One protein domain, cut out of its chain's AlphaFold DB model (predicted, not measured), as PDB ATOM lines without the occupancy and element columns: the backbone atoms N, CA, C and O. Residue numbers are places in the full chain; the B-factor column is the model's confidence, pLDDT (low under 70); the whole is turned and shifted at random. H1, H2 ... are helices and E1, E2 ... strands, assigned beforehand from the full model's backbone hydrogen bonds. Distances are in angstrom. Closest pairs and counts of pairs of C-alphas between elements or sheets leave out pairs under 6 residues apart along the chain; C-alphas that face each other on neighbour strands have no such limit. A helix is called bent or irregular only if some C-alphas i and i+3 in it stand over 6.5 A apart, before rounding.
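AT A GLANCE: This is residues 2 to 104 of the 315 residues of the protein "Putative deoxyguanosinetriphosphate triphosphohydrolase" of Rhizobium sp. BK696 (UniProt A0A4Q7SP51). This is a loose, elongated model with a small body at one end and a long loop arm at the other. In the body H2 packs crosswise on H5, with H1 beside them; H6 and the two-stranded hairpin of E1 and E2 follow H5, and H3 lies near both H5 and E2. Residues 43 to 55 fold back on themselves in the arm, and H4 follows at its base. The printed part has 103 residues with six named helices and then two named strands, in the order H1 to H6, E1, E2; the sheet, E1 - E2, is antiparallel, and the class is mostly helix. The radius of gyration of the C-alphas is 17.5 A, and the spans are 58 by 30 by 17 A.

IN THESE COORDINATES: H1 is residues 2 to 11, 14.7 A long, from C-alpha 2 at (140.762, 182.594, 183.917). H2 is residues 15 to 25, 16.0 A long. H3 is residues 32 to 35, and H4 is residues 56 to 59. H5 is residues 67 to 77, 15.2 A long, and begins at C-alpha 67 at (143.572, 189.773, 174.587); it is irregular, with C-alphas 68 and 71 at 7.4 A. H6 is residues 82 to 88, 9.7 A long. E1 is residues 91 to 94. E2 is residues 97 to 101, 12.8 A long, ending at C-alpha 101 at (140.549, 185.649, 160.508).

HOW THE PARTS SIT: H1 and H5 only just touch, with 3 pairs of C-alphas within 8 A, the closest being Gly 2 and Glu 69 at 7.5 A; they run the same way at a shallow tilt of 17 degrees. H1 and H2 are close but not clearly touching, with C-alphas of Leu 9 and Gly 18 closest at 7.0 A. H2 touches H5, opposite ways at a steep tilt of 56 degrees, with C-alphas of Asn 19 and Val 76 closest at 4.9 A. H3 is close to H5 but not clearly touching, with C-alphas of Tyr 32 and Asp 67 closest at 5.9 A. The closest C-alphas of H3 and E2 are those of Leu 35 and Ala 99, 4.6 A apart. H4 touches no helix and is apart from E1 and E2. H5 and H6 are close but not clearly touching, with C-alphas of Leu 77 and Arg 85 closest at 6.7 A. E1 and E2 form a hairpin, antiparallel at 159 degrees, with N 92 and O 100 at 2.8 A and N 100 and O 92 at 3.0 A. In H2 and H6 every O i to N i+4 pair is within hydrogen-bond range; H1 has 5 of 6 and H5 5 of 7, and H3 and H4 are too short for such a pair.

THE WHOLE: The two C-alphas farthest apart, those of Gly 13 and Pro 48, are 57.7 A apart. The printed part has no cut. The link from H3 to H4, residues 36 to 55, is long; in it residues 43 to 44 pair with residues 54 to 55, antiparallel. The mean pLDDT of the printed part is 83.3, and it is under 70 at residues 2 to 18 and residue 49.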
ATOM      1  N   GLY A   2     139.919 183.439 184.784       33.09
ATOM      2  CA  GLY A   2     140.762 182.594 183.917       33.09
ATOM      3  C   GLY A   2     141.619 181.532 184.628       33.09
ATOM      4  O   GLY A   2     141.664 180.395 184.178       33.09
ATOM      5  N   GLN A   3     142.233 181.850 185.775       34.94
ATOM      6  CA  GLN A   3     143.070 180.879 186.508       34.94
ATOM      7  C   GLN A   3     142.263 179.745 187.164       34.94
ATOM      8  O   GLN A   3     142.661 178.588 187.085       34.94
ATOM      9  N   PHE A   4     141.095 180.053 187.739       31.34
ATOM     10  CA  PHE A   4     140.242 179.059 188.410       31.34
ATOM     11  C   PHE A   4     139.583 178.075 187.426       31.34
ATOM     12  O   PHE A   4     139.370 176.916 187.766       31.34
ATOM     13  N   SER A   5     139.288 178.511 186.196       45.31
ATOM     14  CA  SER A   5     138.733 177.635 185.151       45.31
ATOM     15  C   SER A   5     139.798 176.699 184.554       45.31
ATOM     16  O   SER A   5     139.523 175.536 184.262       45.31
ATOM     17  N   MET A   6     141.044 177.178 184.444       45.03
ATOM     18  CA  MET A   6     142.181 176.401 183.934       45.03
ATOM     19  C   MET A   6     142.561 175.228 184.847       45.03
ATOM     20  O   MET A   6     142.871 174.151 184.345       45.03
ATOM     21  N   GLU A   7     142.511 175.390 186.173       44.12
ATOM     22  CA  GLU A   7     142.778 174.281 187.107       44.12
ATOM     23  C   GLU A   7     141.689 173.202 187.059       44.12
ATOM     24  O   GLU A   7     142.002 172.014 187.095       44.12
ATOM     25  N   ILE A   8     140.419 173.588 186.896       44.97
ATOM     26  CA  ILE A   8     139.305 172.635 186.787       44.97
ATOM     27  C   ILE A   8     139.400 171.828 185.481       44.97
ATOM     28  O   ILE A   8     139.236 170.608 185.503       44.97
ATOM     29  N   LEU A   9     139.734 172.481 184.362       42.81
ATOM     30  CA  LEU A   9     139.921 171.821 183.063       42.81
ATOM     31  C   LEU A   9     141.177 170.936 183.011       42.81
ATOM     32  O   LEU A   9     141.175 169.929 182.309       42.81
ATOM     33  N   ARG A  10     142.232 171.270 183.767       44.94
ATOM     34  CA  ARG A  10     143.454 170.448 183.870       44.94
ATOM     35  C   ARG A  10     143.308 169.247 184.812       44.94
ATOM     36  O   ARG A  10     143.966 168.235 184.588       44.94
ATOM     37  N   CYS A  11     142.472 169.340 185.849       40.94
ATOM     38  CA  CYS A  11     142.269 168.272 186.840       40.94
ATOM     39  C   CYS A  11     141.296 167.170 186.387       40.94
ATOM     40  O   CYS A  11     141.370 166.046 186.889       40.94
ATOM     41  N   ALA A  12     140.405 167.446 185.433       40.47
ATOM     42  CA  ALA A  12     139.661 166.398 184.743       40.47
ATOM     43  C   ALA A  12     140.618 165.709 183.754       40.47
ATOM     44  O   ALA A  12     141.109 166.351 182.834       40.47
ATOM     45  N   GLY A  13     140.929 164.424 183.956       33.56
ATOM     46  CA  GLY A  13     141.928 163.639 183.204       33.56
ATOM     47  C   GLY A  13     141.613 163.375 181.721       33.56
ATOM     48  O   GLY A  13     141.757 162.251 181.251       33.56
ATOM     49  N   SER A  14     141.181 164.397 180.986       42.09
ATOM     50  CA  SER A  14     140.729 164.379 179.597       42.09
ATOM     51  C   SER A  14     141.320 165.542 178.781       42.09
ATOM     52  O   SER A  14     140.691 166.044 177.852       42.09
ATOM     53  N   ALA A  15     142.544 165.980 179.103       45.66
ATOM     54  CA  ALA A  15     143.188 167.162 178.508       45.66
ATOM     55  C   ALA A  15     143.133 167.213 176.961       45.66
ATOM     56  O   ALA A  15     142.995 168.289 176.387       45.66
ATOM     57  N   LEU A  16     143.151 166.056 176.284       49.22
ATOM     58  CA  LEU A  16     142.973 165.956 174.828       49.22
ATOM     59  C   LEU A  16     141.535 166.263 174.363       49.22
ATOM     60  O   LEU A  16     141.358 166.982 173.385       49.22
ATOM     61  N   SER A  17     140.501 165.781 175.066       60.31
ATOM     62  CA  SER A  17     139.105 166.053 174.689       60.31
ATOM     63  C   SER A  17     138.667 167.471 175.056       60.31
ATOM     64  O   SER A  17     137.870 168.061 174.335       60.31
ATOM     65  N   GLY A  18     139.190 168.029 176.156       63.06
ATOM     66  CA  GLY A  18     138.912 169.412 176.561       63.06
ATOM     67  C   GLY A  18     139.489 170.436 175.578       63.06
ATOM     68  O   GLY A  18     138.786 171.356 175.161       63.06
ATOM     69  N   ASN A  19     140.733 170.226 175.132       76.38
ATOM     70  CA  ASN A  19     141.369 171.072 174.119       76.38
ATOM     71  C   ASN A  19     140.630 171.019 172.782       76.38
ATOM     72  O   ASN A  19     140.374 172.061 172.180       76.38
ATOM     73  N   GLN A  20     140.232 169.825 172.335       77.31
ATOM     74  CA  GLN A  20     139.506 169.677 171.076       77.31
ATOM     75  C   GLN A  20     138.124 170.346 171.121       77.31
ATOM     76  O   GLN A  20     137.753 171.047 170.183       77.31
ATOM     77  N   GLN A  21     137.385 170.211 172.227       83.62
ATOM     78  CA  GLN A  21     136.092 170.885 172.396       83.62
ATOM     79  C   GLN A  21     136.219 172.410 172.309       83.62
ATOM     80  O   GLN A  21     135.418 173.059 171.638       83.62
ATOM     81  N   LEU A  22     137.244 172.986 172.944       89.75
ATOM     82  CA  LEU A  22     137.489 174.429 172.888       89.75
ATOM     83  C   LEU A  22     137.962 174.891 171.505       89.75
ATOM     84  O   LEU A  22     137.539 175.946 171.035       89.75
ATOM     85  N   LEU A  23     138.775 174.086 170.815       91.06
ATOM     86  CA  LEU A  23     139.157 174.341 169.424       91.06
ATOM     87  C   LEU A  23     137.940 174.321 168.484       91.06
ATOM     88  O   LEU A  23     137.905 175.070 167.507       91.06
ATOM     89  N   GLY A  24     136.936 173.494 168.783       89.88
ATOM     90  CA  GLY A  24     135.686 173.406 168.031       89.88
ATOM     91  C   GLY A  24     134.746 174.601 168.198       89.88
ATOM     92  O   GLY A  24     133.883 174.805 167.348       89.88
ATOM     93  N   VAL A  25     134.939 175.434 169.227       90.06
ATOM     94  CA  VAL A  25     134.173 176.684 169.427       90.06
ATOM     95  C   VAL A  25     134.990 177.952 169.143       90.06
ATOM     96  O   VAL A  25     134.439 179.055 169.127       90.06
ATOM     97  N   LEU A  26     136.291 177.827 168.853       94.56
ATOM     98  CA  LEU A  26     137.169 178.941 168.485       94.56
ATOM     99  C   LEU A  26     136.973 179.355 167.013       94.56
ATOM    100  O   LEU A  26     137.842 179.182 166.159       94.56
ATOM    101  N   LYS A  27     135.812 179.945 166.713       94.62
ATOM    102  CA  LYS A  27     135.409 180.352 165.352       94.62
ATOM    103  C   LYS A  27     136.302 181.436 164.735       94.62
ATOM    104  O   LYS A  27     136.423 181.517 163.512       94.62
ATOM    105  N   TYR A  28     136.903 182.287 165.569       96.69
ATOM    106  CA  TYR A  28     137.747 183.410 165.149       96.69
ATOM    107  C   TYR A  28     139.077 183.389 165.921       96.69
ATOM    108  O   TYR A  28     139.189 184.033 166.967       96.69
ATOM    109  N   PRO A  29     140.086 182.643 165.434       96.06
ATOM    110  CA  PRO A  29     141.325 182.362 166.163       96.06
ATOM    111  C   PRO A  29     142.345 183.517 166.126       96.06
ATOM    112  O   PRO A  29     143.514 183.308 165.841       96.06
ATOM    113  N   ALA A  30     141.938 184.752 166.420       97.12
ATOM    114  CA  ALA A  30     142.872 185.870 166.587       97.12
ATOM    115  C   ALA A  30     142.423 186.797 167.724       97.12
ATOM    116  O   ALA A  30     141.218 186.916 167.954       97.12
ATOM    117  N   PRO A  31     143.365 187.452 168.427       97.19
ATOM    118  CA  PRO A  31     143.051 188.334 169.540       97.19
ATOM    119  C   PRO A  31     142.566 189.708 169.055       97.19
ATOM    120  O   PRO A  31     142.969 190.200 167.995       97.19
ATOM    121  N   TYR A  32     141.731 190.350 169.870       96.31
ATOM    122  CA  TYR A  32     141.119 191.651 169.603       96.31
ATOM    123  C   TYR A  32     142.138 192.722 169.203       96.31
ATOM    124  O   TYR A  32     141.967 193.357 168.158       96.31
ATOM    125  N   GLY A  33     143.228 192.880 169.962       95.38
ATOM    126  CA  GLY A  33     144.246 193.897 169.702       95.38
ATOM    127  C   GLY A  33     144.922 193.787 168.332       95.38
ATOM    128  O   GLY A  33     145.367 194.799 167.795       95.38
ATOM    129  N   LEU A  34     144.963 192.592 167.726       95.81
ATOM    130  CA  LEU A  34     145.520 192.397 166.381       95.81
ATOM    131  C   LEU A  34     144.512 192.671 165.262       95.81
ATOM    132  O   LEU A  34     144.913 193.060 164.164       95.81
ATOM    133  N   LEU A  35     143.217 192.454 165.514       96.88
ATOM    134  CA  LEU A  35     142.182 192.662 164.498       96.88
ATOM    135  C   LEU A  35     141.602 194.076 164.495       96.88
ATOM    136  O   LEU A  35     140.998 194.492 163.496       96.88
ATOM    137  N   LEU A  36     141.764 194.801 165.599       95.81
ATOM    138  CA  LEU A  36     141.289 196.165 165.741       95.81
ATOM    139  C   LEU A  36     141.900 197.064 164.659       95.81
ATOM    140  O   LEU A  36     143.092 197.030 164.371       95.81
ATOM    141  N   ASN A  37     141.051 197.907 164.076       94.44
ATOM    142  CA  ASN A  37     141.492 198.995 163.219       94.44
ATOM    143  C   ASN A  37     141.430 200.249 164.087       94.44
ATOM    144  O   ASN A  37     140.342 200.630 164.507       94.44
ATOM    145  N   SER A  38     142.584 200.851 164.366       91.19
ATOM    146  CA  SER A  38     142.704 202.022 165.238       91.19
ATOM    147  C   SER A  38     142.012 203.275 164.695       91.19
ATOM    148  O   SER A  38     141.782 204.209 165.453       91.19
ATOM    149  N   GLU A  39     141.689 203.312 163.400       90.94
ATOM    150  CA  GLU A  39     140.935 204.408 162.779       90.94
ATOM    151  C   GLU A  39     139.427 204.316 163.057       90.94
ATOM    152  O   GLU A  39     138.702 205.294 162.877       90.94
ATOM    153  N   LEU A  40     138.943 203.149 163.498       90.38
ATOM    154  CA  LEU A  40     137.548 202.932 163.861       90.38
ATOM    155  C   LEU A  40     137.395 203.063 165.373       90.38
ATOM    156  O   LEU A  40     137.839 202.207 166.140       90.38
ATOM    157  N   THR A  41     136.749 204.140 165.798       89.12
ATOM    158  CA  THR A  41     136.427 204.389 167.204       89.12
ATOM    159  C   THR A  41     134.928 204.239 167.440       89.12
ATOM    160  O   THR A  41     134.160 204.921 166.750       89.12
ATOM    161  N   PRO A  42     134.506 203.430 168.434       91.69
ATOM    162  CA  PRO A  42     133.115 203.371 168.860       91.69
ATOM    163  C   PRO A  42     132.562 204.766 169.143       91.69
ATOM    164  O   PRO A  42     133.234 205.610 169.739       91.69
ATOM    165  N   ALA A  43     131.333 205.006 168.704       90.94
ATOM    166  CA  ALA A  43     130.713 206.318 168.761       90.94
ATOM    167  C   ALA A  43     129.235 206.218 169.133       90.94
ATOM    168  O   ALA A  43     128.578 205.193 168.947       90.94
ATOM    169  N   LEU A  44     128.697 207.326 169.636       89.12
ATOM    170  CA  LEU A  44     127.259 207.522 169.753       89.12
ATOM    171  C   LEU A  44     126.742 208.226 168.497       89.12
ATOM    172  O   LEU A  44     127.429 209.071 167.915       89.12
ATOM    173  N   ARG A  45     125.512 207.907 168.093       86.50
ATOM    174  CA  ARG A  45     124.848 208.585 166.980       86.50
ATOM    175  C   ARG A  45     124.718 210.074 167.279       86.50
ATOM    176  O   ARG A  45     124.275 210.472 168.354       86.50
ATOM    177  N   LYS A  46     125.032 210.898 166.281       79.38
ATOM    178  CA  LYS A  46     124.744 212.335 166.312       79.38
ATOM    179  C   LYS A  46     123.231 212.516 166.163       79.38
ATOM    180  O   LYS A  46     122.677 212.226 165.106       79.38
ATOM    181  N   GLY A  47     122.562 212.934 167.231       71.06
ATOM    182  CA  GLY A  47     121.106 213.048 167.298       71.06
ATOM    183  C   GLY A  47     120.657 213.965 168.437       71.06
ATOM    184  O   GLY A  47     121.496 214.643 169.032       71.06
ATOM    185  N   PRO A  48     119.347 214.018 168.738       71.31
ATOM    186  CA  PRO A  48     118.830 214.799 169.858       71.31
ATOM    187  C   PRO A  48     119.525 214.394 171.163       71.31
ATOM    188  O   PRO A  48     119.611 213.206 171.462       71.31
ATOM    189  N   GLU A  49     119.973 215.368 171.959       65.00
ATOM    190  CA  GLU A  49     120.787 215.134 173.168       65.00
ATOM    191  C   GLU A  49     120.135 214.181 174.184       65.00
ATOM    192  O   GLU A  49     120.828 213.491 174.932       65.00
ATOM    193  N   ALA A  50     118.801 214.111 174.184       71.69
ATOM    194  CA  ALA A  50     118.027 213.257 175.076       71.69
ATOM    195  C   ALA A  50     118.171 211.749 174.785       71.69
ATOM    196  O   ALA A  50     117.822 210.937 175.640       71.69
ATOM    197  N   LEU A  51     118.659 211.354 173.603       71.00
ATOM    198  CA  LEU A  51     118.781 209.954 173.194       71.00
ATOM    199  C   LEU A  51     120.239 209.600 172.890       71.00
ATOM    200  O   LEU A  51     120.766 209.906 171.822       71.00
ATOM    201  N   ARG A  52     120.883 208.890 173.820       75.44
ATOM    202  CA  ARG A  52     122.233 208.343 173.639       75.44
ATOM    203  C   ARG A  52     122.148 206.957 173.009       75.44
ATOM    204  O   ARG A  52     121.933 205.971 173.705       75.44
ATOM    205  N   LEU A  53     122.299 206.888 171.690       83.75
ATOM    206  CA  LEU A  53     122.259 205.628 170.943       83.75
ATOM    207  C   LEU A  53     123.641 205.267 170.431       83.75
ATOM    208  O   LEU A  53     124.335 206.124 169.890       83.75
ATOM    209  N   ILE A  54     124.012 203.995 170.550       88.88
ATOM    210  CA  ILE A  54     125.269 203.494 169.992       88.88
ATOM    211  C   ILE A  54     125.176 203.563 168.468       88.88
ATOM    212  O   ILE A  54     124.226 203.058 167.858       88.88
ATOM    213  N   ASP A  55     126.177 204.179 167.847       89.88
ATOM    214  CA  ASP A  55     126.377 204.086 166.412       89.88
ATOM    215  C   ASP A  55     126.895 202.685 166.087       89.88
ATOM    216  O   ASP A  55     128.060 202.363 166.319       89.88
ATOM    217  N   ARG A  56     125.996 201.824 165.604       86.50
ATOM    218  CA  ARG A  56     126.291 200.413 165.333       86.50
ATOM    219  C   ARG A  56     127.373 200.245 164.270       86.50
ATOM    220  O   ARG A  56     128.214 199.364 164.421       86.50
ATOM    221  N   ASP A  57     127.386 201.093 163.245       85.12
ATOM    222  CA  ASP A  57     128.349 200.973 162.149       85.12
ATOM    223  C   ASP A  57     129.757 201.343 162.629       85.12
ATOM    224  O   ASP A  57     130.723 200.653 162.310       85.12
ATOM    225  N   ALA A  58     129.863 202.379 163.467       87.81
ATOM    226  CA  ALA A  58     131.131 202.804 164.060       87.81
ATOM    227  C   ALA A  58     131.601 201.919 165.230       87.81
ATOM    228  O   ALA A  58     132.790 201.882 165.532       87.81
ATOM    229  N   SER A  59     130.678 201.221 165.903       91.94
ATOM    230  CA  SER A  59     130.955 200.505 167.161       91.94
ATOM    231  C   SER A  59     130.939 198.981 167.034       91.94
ATOM    232  O   SER A  59     131.038 198.294 168.049       91.94
ATOM    233  N   THR A  60     130.793 198.428 165.826       92.00
ATOM    234  CA  THR A  60     130.838 196.971 165.618       92.00
ATOM    235  C   THR A  60     132.266 196.456 165.837       92.00
ATOM    236  O   THR A  60     133.143 196.806 165.047       92.00
ATOM    237  N   PRO A  61     132.526 195.601 166.843       94.00
ATOM    238  CA  PRO A  61     133.875 195.110 167.112       94.00
ATOM    239  C   PRO A  61     134.342 194.085 166.058       94.00
ATOM    240  O   PRO A  61     133.517 193.477 165.361       94.00
ATOM    241  N   PRO A  62     135.662 193.832 165.937       95.38
ATOM    242  CA  PRO A  62     136.156 192.653 165.231       95.38
ATOM    243  C   PRO A  62     135.565 191.364 165.815       95.38
ATOM    244  O   PRO A  62     135.296 191.265 167.010       95.38
ATOM    245  N   LYS A  63     135.410 190.343 164.968       95.81
ATOM    246  CA  LYS A  63     135.092 188.987 165.425       95.81
ATOM    247  C   LYS A  63     136.397 188.290 165.816       95.81
ATOM    248  O   LYS A  63     137.222 188.036 164.941       95.81
ATOM    249  N   CYS A  64     136.589 188.048 167.108       96.62
ATOM    250  CA  CYS A  64     137.841 187.598 167.725       96.62
ATOM    251  C   CYS A  64     137.587 187.068 169.144       96.62
ATOM    252  O   CYS A  64     136.467 187.161 169.648       96.62
ATOM    253  N   TYR A  65     138.642 186.586 169.802       96.19
ATOM    254  CA  TYR A  65     138.704 186.497 171.265       96.19
ATOM    255  C   TYR A  65     139.398 187.749 171.841       96.19
ATOM    256  O   TYR A  65     140.083 188.467 171.109       96.19
ATOM    257  N   PHE A  66     139.227 188.064 173.123       95.38
ATOM    258  CA  PHE A  66     139.879 189.214 173.754       95.38
ATOM    259  C   PHE A  66     141.309 188.901 174.189       95.38
ATOM    260  O   PHE A  66     141.667 187.768 174.502       95.38
ATOM    261  N   ASP A  67     142.149 189.932 174.269       95.12
ATOM    262  CA  ASP A  67     143.572 189.773 174.587       95.12
ATOM    263  C   ASP A  67     143.825 189.077 175.940       95.12
ATOM    264  O   ASP A  67     144.803 188.343 176.082       95.12
ATOM    265  N   CYS A  68     142.923 189.236 176.916       91.75
ATOM    266  CA  CYS A  68     143.015 188.579 178.223       91.75
ATOM    267  C   CYS A  68     142.768 187.060 178.182       91.75
ATOM    268  O   CYS A  68     143.133 186.361 179.126       91.75
ATOM    269  N   GLU A  69     142.187 186.528 177.103       93.94
ATOM    270  CA  GLU A  69     141.965 185.090 176.925       93.94
ATOM    271  C   GLU A  69     143.105 184.409 176.143       93.94
ATOM    272  O   GLU A  69     143.062 183.201 175.903       93.94
ATOM    273  N   LYS A  70     144.161 185.154 175.782       95.00
ATOM    274  CA  LYS A  70     145.296 184.643 174.999       95.00
ATOM    275  C   LYS A  70     145.960 183.417 175.626       95.00
ATOM    276  O   LYS A  70     146.306 182.499 174.893       95.00
ATOM    277  N   ASP A  71     146.095 183.358 176.949       94.69
ATOM    278  CA  ASP A  71     146.701 182.203 177.629       94.69
ATOM    279  C   ASP A  71     145.862 180.929 177.476       94.69
ATOM    280  O   ASP A  71     146.409 179.842 177.285       94.69
ATOM    281  N   VAL A  72     144.532 181.063 177.505       93.06
ATOM    282  CA  VAL A  72     143.607 179.943 177.287       93.06
ATOM    283  C   VAL A  72     143.696 179.476 175.840       93.06
ATOM    284  O   VAL A  72     143.821 178.281 175.593       93.06
ATOM    285  N   VAL A  73     143.702 180.403 174.878       94.75
ATOM    286  CA  VAL A  73     143.843 180.057 173.457       94.75
ATOM    287  C   VAL A  73     145.200 179.410 173.177       94.75
ATOM    288  O   VAL A  73     145.255 178.383 172.510       94.75
ATOM    289  N   ASN A  74     146.292 179.936 173.736       94.25
ATOM    290  CA  ASN A  74     147.621 179.339 173.601       94.25
ATOM    291  C   ASN A  74     147.655 177.898 174.125       94.25
ATOM    292  O   ASN A  74     148.264 177.042 173.492       94.25
ATOM    293  N   TRP A  75     146.987 177.627 175.249       93.81
ATOM    294  CA  TRP A  75     146.853 176.278 175.796       93.81
ATOM    295  C   TRP A  75     146.024 175.353 174.890       93.81
ATOM    296  O   TRP A  75     146.422 174.216 174.652       93.81
ATOM    297  N   VAL A  76     144.923 175.846 174.316       93.50
ATOM    298  CA  VAL A  76     144.108 175.090 173.344       93.50
ATOM    299  C   VAL A  76     144.916 174.728 172.094       93.50
ATOM    300  O   VAL A  76     144.775 173.626 171.568       93.50
ATOM    301  N   LEU A  77     145.781 175.635 171.629       93.31
ATOM    302  CA  LEU A  77     146.615 175.443 170.439       93.31
ATOM    303  C   LEU A  77     147.941 174.715 170.729       93.31
ATOM    304  O   LEU A  77     148.622 174.315 169.787       93.31
ATOM    305  N   GLU A  78     148.312 174.513 171.997       93.12
ATOM    306  CA  GLU A  78     149.561 173.863 172.433       93.12
ATOM    307  C   GLU A  78     149.831 172.480 171.803       93.12
ATOM    308  O   GLU A  78     150.997 172.165 171.562       93.12
ATOM    309  N   PRO A  79     148.827 171.645 171.483       91.38
ATOM    310  CA  PRO A  79     149.079 170.372 170.805       91.38
ATOM    311  C   PRO A  79     149.492 170.506 169.329       91.38
ATOM    312  O   PRO A  79     150.043 169.566 168.763       91.38
ATOM    313  N   LEU A  80     149.220 171.648 168.691       91.25
ATOM    314  CA  LEU A  80     149.395 171.846 167.248       91.25
ATOM    315  C   LEU A  80     150.850 172.207 166.906       91.25
ATOM    316  O   LEU A  80     151.500 172.874 167.713       91.25
ATOM    317  N   PRO A  81     151.383 171.874 165.719       92.19
ATOM    318  CA  PRO A  81     152.693 172.365 165.287       92.19
ATOM    319  C   PRO A  81     152.734 173.900 165.217       92.19
ATOM    320  O   PRO A  81     151.785 174.514 164.739       92.19
ATOM    321  N   GLU A  82     153.836 174.534 165.633       93.00
ATOM    322  CA  GLU A  82     153.967 176.008 165.673       93.00
ATOM    323  C   GLU A  82     153.649 176.668 164.322       93.00
ATOM    324  O   GLU A  82     152.818 177.568 164.255       93.00
ATOM    325  N   SER A  83     154.203 176.130 163.229       92.81
ATOM    326  CA  SER A  83     153.904 176.608 161.870       92.81
ATOM    327  C   SER A  83     152.409 176.580 161.519       92.81
ATOM    328  O   SER A  83     151.915 177.476 160.838       92.81
ATOM    329  N   GLU A  84     151.660 175.591 162.013       94.56
ATOM    330  CA  GLU A  84     150.217 175.502 161.798       94.56
ATOM    331  C   GLU A  84     149.436 176.445 162.709       94.56
ATOM    332  O   GLU A  84     148.403 176.957 162.285       94.56
ATOM    333  N   ARG A  85     149.933 176.752 163.915       94.50
ATOM    334  CA  ARG A  85     149.335 177.787 164.779       94.50
ATOM    335  C   ARG A  85     149.416 179.160 164.125       94.50
ATOM    336  O   ARG A  85     148.425 179.887 164.126       94.50
ATOM    337  N   ASP A  86     150.558 179.499 163.536       93.81
ATOM    338  CA  ASP A  86     150.743 180.782 162.853       93.81
ATOM    339  C   ASP A  86     149.801 180.916 161.654       93.81
ATOM    340  O   ASP A  86     149.142 181.942 161.481       93.81
ATOM    341  N   MET A  87     149.665 179.852 160.854       95.19
ATOM    342  CA  MET A  87     148.704 179.825 159.750       95.19
ATOM    343  C   MET A  87     147.257 179.874 160.245       95.19
ATOM    344  O   MET A  87     146.445 180.603 159.685       95.19
ATOM    345  N   PHE A  88     146.925 179.130 161.302       95.81
ATOM    346  CA  PHE A  88     145.574 179.072 161.855       95.81
ATOM    347  C   PHE A  88     145.125 180.408 162.453       95.81
ATOM    348  O   PHE A  88     143.972 180.800 162.300       95.81
ATOM    349  N   THR A  89     146.039 181.133 163.096       95.81
ATOM    350  CA  THR A  89     145.760 182.444 163.703       95.81
ATOM    351  C   THR A  89     145.952 183.622 162.742       95.81
ATOM    352  O   THR A  89     145.770 184.785 163.119       95.81
ATOM    353  N   ALA A  90     146.271 183.340 161.474       95.25
ATOM    354  CA  ALA A  90     146.455 184.354 160.452       95.25
ATOM    355  C   ALA A  90     145.169 185.156 160.186       95.25
ATOM    356  O   ALA A  90     144.029 184.689 160.317       95.25
ATOM    357  N   PHE A  91     145.362 186.405 159.766       96.62
ATOM    358  CA  PHE A  91     144.277 187.331 159.492       96.62
ATOM    359  C   PHE A  91     144.547 188.197 158.264       96.62
ATOM    360  O   PHE A  91     145.679 188.465 157.867       96.62
ATOM    361  N   ILE A  92     143.457 188.674 157.676       96.81
ATOM    362  CA  ILE A  92     143.436 189.486 156.469       96.81
ATOM    363  C   ILE A  92     143.011 190.900 156.859       96.81
ATOM    364  O   ILE A  92     141.895 191.116 157.350       96.81
ATOM    365  N   LYS A  93     143.893 191.876 156.619       95.69
ATOM    366  CA  LYS A  93     143.560 193.301 156.740       95.69
ATOM    367  C   LYS A  93     142.543 193.697 155.671       95.69
ATOM    368  O   LYS A  93     142.569 193.191 154.551       95.69
ATOM    369  N   ARG A  94     141.635 194.603 156.024       94.69
ATOM    370  CA  ARG A  94     140.582 195.100 155.136       94.69
ATOM    371  C   ARG A  94     140.568 196.617 155.200       94.69
ATOM    372  O   ARG A  94     140.551 197.178 156.288       94.69
ATOM    373  N   GLU A  95     140.570 197.264 154.045       93.81
ATOM    374  CA  GLU A  95     140.529 198.722 153.964       93.81
ATOM    375  C   GLU A  95     139.267 199.274 154.648       93.81
ATOM    376  O   GLU A  95     138.167 198.743 154.458       93.81
ATOM    377  N   GLY A  96     139.446 200.284 155.507       92.31
ATOM    378  CA  GLY A  96     138.366 200.938 156.257       92.31
ATOM    379  C   GLY A  96     137.594 200.037 157.229       92.31
ATOM    380  O   GLY A  96     136.523 200.418 157.691       92.31
ATOM    381  N   LYS A  97     138.078 198.821 157.520       94.75
ATOM    382  CA  LYS A  97     137.390 197.833 158.368       94.75
ATOM    383  C   LYS A  97     138.366 197.189 159.342       94.75
ATOM    384  O   LYS A  97     139.574 197.200 159.134       94.75
ATOM    385  N   HIS A  98     137.840 196.567 160.389       96.12
ATOM    386  CA  HIS A  98     138.626 195.643 161.203       96.12
ATOM    387  C   HIS A  98     139.172 194.486 160.356       96.12
ATOM    388  O   HIS A  98     138.531 194.061 159.383       96.12
ATOM    389  N   ALA A  99     140.329 193.937 160.724       97.19
ATOM    390  CA  ALA A  99     140.827 192.725 160.085       97.19
ATOM    391  C   ALA A  99     139.910 191.525 160.398       97.19
ATOM    392  O   ALA A  99     139.011 191.601 161.240       97.19
ATOM    393  N   LYS A 100     140.074 190.428 159.658       96.94
ATOM    394  CA  LYS A 100     139.304 189.191 159.863       96.94
ATOM    395  C   LYS A 100     140.213 187.974 159.833       96.94
ATOM    396  O   LYS A 100     141.147 187.948 159.035       96.94
ATOM    397  N   THR A 101     139.904 186.960 160.626       96.25
ATOM    398  CA  THR A 101     140.549 185.649 160.508       96.25
ATOM    399  C   THR A 101     140.165 184.972 159.190       96.25
ATOM    400  O   THR A 101     139.120 185.282 158.600       96.25
ATOM    401  N   SER A 102     141.021 184.074 158.700       92.19
ATOM    402  CA  SER A 102     140.766 183.292 157.479       92.19
ATOM    403  C   SER A 102     140.530 181.808 157.739       92.19
ATOM    404  O   SER A 102     139.901 181.141 156.914       92.19
ATOM    405  N   GLU A 103     140.982 181.304 158.886       94.56
ATOM    406  CA  GLU A 103     140.976 179.879 159.184       94.56
ATOM    407  C   GLU A 103     139.944 179.480 160.250       94.56
ATOM    408  O   GLU A 103     139.502 180.293 161.062       94.56
ATOM    409  N   LYS A 104     139.536 178.208 160.187       94.56
ATOM    410  CA  LYS A 104     138.604 177.505 161.081       94.56
ATOM    411  C   LYS A 104     139.002 176.034 161.169       94.56
ATOM    412  O   LYS A 104     139.475 175.482 160.169       94.56
TER     413      LYS A 104